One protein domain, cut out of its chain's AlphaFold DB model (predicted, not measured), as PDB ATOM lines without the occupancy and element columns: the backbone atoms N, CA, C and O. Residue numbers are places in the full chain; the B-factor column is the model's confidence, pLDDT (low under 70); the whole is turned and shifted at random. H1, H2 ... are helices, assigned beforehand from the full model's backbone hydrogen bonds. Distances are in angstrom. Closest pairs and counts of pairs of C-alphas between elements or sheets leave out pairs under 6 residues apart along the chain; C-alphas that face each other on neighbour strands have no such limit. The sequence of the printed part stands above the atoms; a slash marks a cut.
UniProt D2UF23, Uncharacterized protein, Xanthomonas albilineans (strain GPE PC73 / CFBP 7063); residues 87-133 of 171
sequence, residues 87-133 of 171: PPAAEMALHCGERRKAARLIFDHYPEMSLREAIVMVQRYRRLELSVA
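What this domain is: This is residues 87 to 133 of the 171 residues of an uncharacterized protein of Xanthomonas albilineans (strain GPE PC73 / CFBP 7063) (UniProt D2UF23). Two short helices, H1 and H2, make a hairpin, and the longer helix H3 packs slantwise on H2 with its first part, then runs on past the hairpin. The printed part has 47 residues with three named helices, in the order H1, H2, H3, and no named strand. The class is all helix. The whole is compact, with a radius of gyration of the C-alphas of 10.0 A, and elongated, spanning 31 by 16 by 15 A.

How they stand to each other: Look first at H1, residues 88 to 95, and H2, residues 99 to 109, a helical hairpin: they touch, opposite ways at a shallow tilt of 13 degrees, with the closest C-alphas, Ala 90 and Ala 102, 4.3 A apart. H3, residues 115 to 132, touches H2 with residues 115 to 122 alone, at a steep tilt of 61 degrees, opposite ways; the closest C-alphas, Ala 103 and Ala 118, are 5.4 A apart. H1 and H3 are close but not clearly touching, their closest C-alphas, Leu 94 and Val 122, 7.7 A apart. In H1, H2 and H3 every O i to N i+4 pair is within hydrogen-bond range.

Where its parts are: Find C-alpha 88 at (-56.336, -34.363, 17.131); from there H1 runs 10.8 A to C-alpha 95. H2 runs 15.3 A, and H3 runs 25.7 A to C-alpha 132 at (-40.163, -41.121, 11.740).

The domain as a whole: The C-alphas farthest apart, Glu 112 and Ala 133, are 31.1 A apart. The printed part has no cut, and both links are tight. Look for pLDDT under 70 at residues 87 to 88, 110 to 112 and 128 to 133.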
ATOM      1  N   PRO A  87     -53.988 -31.643  20.259       67.38
ATOM      2  CA  PRO A  87     -55.382 -31.905  19.972       67.38
ATOM      3  C   PRO A  87     -55.463 -32.555  18.577       67.38
ATOM      4  O   PRO A  87     -54.788 -32.085  17.653       67.38
ATOM      5  N   PRO A  88     -56.289 -33.597  18.382       67.88
ATOM      6  CA  PRO A  88     -56.336 -34.363  17.131       67.88
ATOM      7  C   PRO A  88     -56.666 -33.479  15.916       67.88
ATOM      8  O   PRO A  88     -56.184 -33.702  14.808       67.88
ATOM      9  N   ALA A  89     -57.416 -32.392  16.133       73.44
ATOM     10  CA  ALA A  89     -57.687 -31.383  15.113       73.44
ATOM     11  C   ALA A  89     -56.417 -30.654  14.626       73.44
ATOM     12  O   ALA A  89     -56.308 -30.314  13.446       73.44
ATOM     13  N   ALA A  90     -55.447 -30.409  15.513       70.12
ATOM     14  CA  ALA A  90     -54.184 -29.776  15.148       70.12
ATOM     15  C   ALA A  90     -53.264 -30.740  14.391       70.12
ATOM     16  O   ALA A  90     -52.621 -30.305  13.440       70.12
ATOM     17  N   GLU A  91     -53.243 -32.029  14.740       71.56
ATOM     18  CA  GLU A  91     -52.483 -33.055  14.005       71.56
ATOM     19  C   GLU A  91     -52.956 -33.158  12.548       71.56
ATOM     20  O   GLU A  91     -52.155 -33.072  11.615       71.56
ATOM     21  N   MET A  92     -54.271 -33.209  12.326       72.62
ATOM     22  CA  MET A  92     -54.834 -33.211  10.973       72.62
ATOM     23  C   MET A  92     -54.473 -31.939  10.188       72.62
ATOM     24  O   MET A  92     -54.076 -32.014   9.024       72.62
ATOM     25  N   ALA A  93     -54.538 -30.765  10.826       77.00
ATOM     26  CA  ALA A  93     -54.137 -29.506  10.199       77.00
ATOM     27  C   ALA A  93     -52.634 -29.472   9.853       77.00
ATOM     28  O   ALA A  93     -52.246 -28.856   8.855       77.00
ATOM     29  N   LEU A  94     -51.783 -30.146  10.633       76.31
ATOM     30  CA  LEU A  94     -50.363 -30.311  10.315       76.31
ATOM     31  C   LEU A  94     -50.148 -31.217   9.107       76.31
ATOM     32  O   LEU A  94     -49.404 -30.823   8.203       76.31
ATOM     33  N   HIS A  95     -50.848 -32.351   9.038       74.19
ATOM     34  CA  HIS A  95     -50.804 -33.248   7.882       74.19
ATOM     35  C   HIS A  95     -51.259 -32.562   6.586       74.19
ATOM     36  O   HIS A  95     -50.654 -32.760   5.533       74.19
ATOM     37  N   CYS A  96     -52.260 -31.680   6.656       75.25
ATOM     38  CA  CYS A  96     -52.722 -30.880   5.517       75.25
ATOM     39  C   CYS A  96     -51.804 -29.687   5.167       75.25
ATOM     40  O   CYS A  96     -52.054 -28.978   4.192       75.25
ATOM     41  N   GLY A  97     -50.739 -29.435   5.940       76.88
ATOM     42  CA  GLY A  97     -49.808 -28.320   5.727       76.88
ATOM     43  C   GLY A  97     -50.296 -26.958   6.245       76.88
ATOM     44  O   GLY A  97     -49.615 -25.944   6.057       76.88
ATOM     45  N   GLU A  98     -51.425 -26.909   6.950       79.00
ATOM     46  CA  GLU A  98     -52.090 -25.694   7.434       79.00
ATOM     47  C   GLU A  98     -51.544 -25.230   8.801       79.00
ATOM     48  O   GLU A  98     -52.250 -25.108   9.802       79.00
ATOM     49  N   ARG A  99     -50.247 -24.903   8.841       75.62
ATOM     50  CA  ARG A  99     -49.477 -24.618  10.075       75.62
ATOM     51  C   ARG A  99     -50.077 -23.540  10.979       75.62
ATOM     52  O   ARG A  99     -49.987 -23.637  12.198       75.62
ATOM     53  N   ARG A 100     -50.658 -22.492  10.386       77.62
ATOM     54  CA  ARG A 100     -51.275 -21.395  11.148       77.62
ATOM     55  C   ARG A 100     -52.544 -21.850  11.869       77.62
ATOM     56  O   ARG A 100     -52.773 -21.412  12.988       77.62
ATOM     57  N   LYS A 101     -53.333 -22.736  11.251       80.62
ATOM     58  CA  LYS A 101     -54.536 -23.300  11.874       80.62
ATOM     59  C   LYS A 101     -54.162 -24.280  12.981       80.62
ATOM     60  O   LYS A 101     -54.724 -24.180  14.059       80.62
ATOM     61  N   ALA A 102     -53.153 -25.128  12.764       77.25
ATOM     62  CA  ALA A 102     -52.640 -26.018  13.806       77.25
ATOM     63  C   ALA A 102     -52.146 -25.248  15.043       77.25
ATOM     64  O   ALA A 102     -52.526 -25.575  16.160       77.25
ATOM     65  N   ALA A 103     -51.366 -24.177  14.850       76.31
ATOM     66  CA  ALA A 103     -50.902 -23.341  15.960       76.31
ATOM     67  C   ALA A 103     -52.060 -22.661  16.708       76.31
ATOM     68  O   ALA A 103     -52.022 -22.564  17.930       76.31
ATOM     69  N   ARG A 104     -53.098 -22.223  15.984       78.50
ATOM     70  CA  ARG A 104     -54.299 -21.639  16.588       78.50
ATOM     71  C   ARG A 104     -55.088 -22.667  17.396       78.50
ATOM     72  O   ARG A 104     -55.435 -22.382  18.525       78.50
ATOM     73  N   LEU A 105     -55.272 -23.875  16.866       81.56
ATOM     74  CA  LEU A 105     -55.943 -24.971  17.571       81.56
ATOM     75  C   LEU A 105     -55.192 -25.403  18.837       81.56
ATOM     76  O   LEU A 105     -55.822 -25.753  19.825       81.56
ATOM     77  N   ILE A 106     -53.857 -25.359  18.826       76.19
ATOM     78  CA  ILE A 106     -53.040 -25.619  20.021       76.19
ATOM     79  C   ILE A 106     -53.205 -24.489  21.038       76.19
ATOM     80  O   ILE A 106     -53.372 -24.767  22.218       76.19
ATOM     81  N   PHE A 107     -53.197 -23.233  20.590       77.12
ATOM     82  CA  PHE A 107     -53.412 -22.074  21.457       77.12
ATOM     83  C   PHE A 107     -54.810 -22.077  22.097       77.12
ATOM     84  O   PHE A 107     -54.936 -21.881  23.298       77.12
ATOM     85  N   ASP A 108     -55.848 -22.375  21.315       78.12
ATOM     86  CA  ASP A 108     -57.228 -22.469  21.803       78.12
ATOM     87  C   ASP A 108     -57.398 -23.633  22.805       78.12
ATOM     88  O   ASP A 108     -58.239 -23.565  23.699       78.12
ATOM     89  N   HIS A 109     -56.600 -24.700  22.671       73.62
ATOM     90  CA  HIS A 109     -56.637 -25.869  23.557       73.62
ATOM     91  C   HIS A 109     -55.772 -25.712  24.821       73.62
ATOM     92  O   HIS A 109     -56.072 -26.325  25.842       73.62
ATOM     93  N   TYR A 110     -54.728 -24.879  24.771       69.62
ATOM     94  CA  TYR A 110     -53.825 -24.588  25.886       69.62
ATOM     95  C   TYR A 110     -53.752 -23.067  26.124       69.62
ATOM     96  O   TYR A 110     -52.796 -22.428  25.680       69.62
ATOM     97  N   PRO A 111     -54.724 -22.469  26.843       66.12
ATOM     98  CA  PRO A 111     -54.770 -21.019  27.075       66.12
ATOM     99  C   PRO A 111     -53.611 -20.499  27.940       66.12
ATOM    100  O   PRO A 111     -53.274 -19.321  27.873       66.12
ATOM    101  N   GLU A 112     -52.967 -21.382  28.707       66.25
ATOM    102  CA  GLU A 112     -51.760 -21.091  29.495       66.25
ATOM    103  C   GLU A 112     -50.486 -20.982  28.629       66.25
ATOM    104  O   GLU A 112     -49.423 -20.617  29.127       66.25
ATOM    105  N   MET A 113     -50.562 -21.316  27.333       71.69
ATOM    106  CA  MET A 113     -49.417 -21.372  26.421       71.69
ATOM    107  C   MET A 113     -49.413 -20.192  25.445       71.69
ATOM    108  O   MET A 113     -50.407 -19.875  24.794       71.69
ATOM    109  N   SER A 114     -48.256 -19.552  25.267       77.50
ATOM    110  CA  SER A 114     -48.119 -18.450  24.312       77.50
ATOM    111  C   SER A 114     -48.137 -18.941  22.856       77.50
ATOM    112  O   SER A 114     -47.665 -20.030  22.523       77.50
ATOM    113  N   LEU A 115     -48.583 -18.092  21.921       74.00
ATOM    114  CA  LEU A 115     -48.574 -18.414  20.482       74.00
ATOM    115  C   LEU A 115     -47.173 -18.803  19.966       74.00
ATOM    116  O   LEU A 115     -47.041 -19.591  19.030       74.00
ATOM    117  N   ARG A 116     -46.106 -18.261  20.573       73.94
ATOM    118  CA  ARG A 116     -44.721 -18.612  20.230       73.94
ATOM    119  C   ARG A 116     -44.399 -20.054  20.615       73.94
ATOM    120  O   ARG A 116     -43.827 -20.768  19.794       73.94
ATOM    121  N   GLU A 117     -44.788 -20.483  21.809       77.25
ATOM    122  CA  GLU A 117     -44.607 -21.862  22.274       77.25
ATOM    123  C   GLU A 117     -45.433 -22.844  21.438       77.25
ATOM    124  O   GLU A 117     -44.902 -23.871  21.013       77.25
ATOM    125  N   ALA A 118     -46.661 -22.473  21.057       76.75
ATOM    126  CA  ALA A 118     -47.486 -23.266  20.143       76.75
ATOM    127  C   ALA A 118     -46.811 -23.465  18.769       76.75
ATOM    128  O   ALA A 118     -46.789 -24.570  18.221       76.75
ATOM    129  N   ILE A 119     -46.188 -22.417  18.210       76.50
ATOM    130  CA  ILE A 119     -45.417 -22.521  16.958       76.50
ATOM    131  C   ILE A 119     -44.193 -23.430  17.134       76.50
ATOM    132  O   ILE A 119     -43.880 -24.219  16.236       76.50
ATOM    133  N   VAL A 120     -43.494 -23.336  18.266       81.62
ATOM    134  CA  VAL A 120     -42.335 -24.190  18.571       81.62
ATOM    135  C   VAL A 120     -42.756 -25.656  18.682       81.62
ATOM    136  O   VAL A 120     -42.091 -26.514  18.098       81.62
ATOM    137  N   MET A 121     -43.888 -25.947  19.327       75.88
ATOM    138  CA  MET A 121     -44.460 -27.296  19.384       75.88
ATOM    139  C   MET A 121     -44.765 -27.845  17.990       75.88
ATOM    140  O   MET A 121     -44.282 -28.923  17.646       75.88
ATOM    141  N   VAL A 122     -45.458 -27.080  17.142       76.56
ATOM    142  CA  VAL A 122     -45.742 -27.468  15.747       76.56
ATOM    143  C   VAL A 122     -44.462 -27.812  14.981       76.56
ATOM    144  O   VAL A 122     -44.396 -28.800  14.246       76.56
ATOM    145  N   GLN A 123     -43.416 -27.001  15.137       79.62
ATOM    146  CA  GLN A 123     -42.144 -27.242  14.461       79.62
ATOM    147  C   GLN A 123     -41.420 -28.481  14.989       79.62
ATOM    148  O   GLN A 123     -40.766 -29.171  14.203       79.62
ATOM    149  N   ARG A 124     -41.516 -28.758  16.294       77.12
ATOM    150  CA  ARG A 124     -40.937 -29.946  16.926       77.12
ATOM    151  C   ARG A 124     -41.609 -31.214  16.409       77.12
ATOM    152  O   ARG A 124     -40.905 -32.097  15.929       77.12
ATOM    153  N   TYR A 125     -42.940 -31.247  16.393       71.50
ATOM    154  CA  TYR A 125     -43.709 -32.380  15.876       71.50
ATOM    155  C   TYR A 125     -43.441 -32.640  14.398       71.50
ATOM    156  O   TYR A 125     -43.158 -33.769  14.022       71.50
ATOM    157  N   ARG A 126     -43.368 -31.597  13.567       71.19
ATOM    158  CA  ARG A 126     -43.006 -31.766  12.153       71.19
ATOM    159  C   ARG A 126     -41.612 -32.373  11.958       71.19
ATOM    160  O   ARG A 126     -41.413 -33.152  11.033       71.19
ATOM    161  N   ARG A 127     -40.621 -31.993  12.777       70.88
ATOM    162  CA  ARG A 127     -39.280 -32.607  12.705       70.88
ATOM    163  C   ARG A 127     -39.324 -34.074  13.110       70.88
ATOM    164  O   ARG A 127     -38.636 -34.868  12.482       70.88
ATOM    165  N   LEU A 128     -40.132 -34.406  14.115       66.75
ATOM    166  CA  LEU A 128     -40.325 -35.776  14.569       66.75
ATOM    167  C   LEU A 128     -41.032 -36.619  13.502       66.75
ATOM    168  O   LEU A 128     -40.504 -37.661  13.136       66.75
ATOM    169  N   GLU A 129     -42.120 -36.135  12.900       62.25
ATOM    170  CA  GLU A 129     -42.786 -36.804  11.773       62.25
ATOM    171  C   GLU A 129     -41.854 -36.992  10.579       62.25
ATOM    172  O   GLU A 129     -41.813 -38.068   9.998       62.25
ATOM    173  N   LEU A 130     -41.058 -35.977  10.231       56.78
ATOM    174  CA  LEU A 130     -40.061 -36.103   9.168       56.78
ATOM    175  C   LEU A 130     -38.964 -37.109   9.526       56.78
ATOM    176  O   LEU A 130     -38.458 -37.760   8.624       56.78
ATOM    177  N   SER A 131     -38.599 -37.253  10.804       50.31
ATOM    178  CA  SER A 131     -37.615 -38.251  11.242       50.31
ATOM    179  C   SER A 131     -38.183 -39.670  11.332       50.31
ATOM    180  O   SER A 131     -37.466 -40.618  11.040       50.31
ATOM    181  N   VAL A 132     -39.469 -39.823  11.668       53.66
ATOM    182  CA  VAL A 132     -40.163 -41.121  11.740       53.66
ATOM    183  C   VAL A 132     -40.564 -41.600  10.341       53.66
ATOM    184  O   VAL A 132     -40.400 -42.773  10.021       53.66
ATOM    185  N   ALA A 133     -41.009 -40.693   9.467       49.78
ATOM    186  CA  ALA A 133     -41.247 -40.975   8.052       49.78
ATOM    187  C   ALA A 133     -39.943 -41.159   7.254       49.78
ATOM    188  O   ALA A 133     -39.974 -41.729   6.168       49.78
TER     189      ALA A 133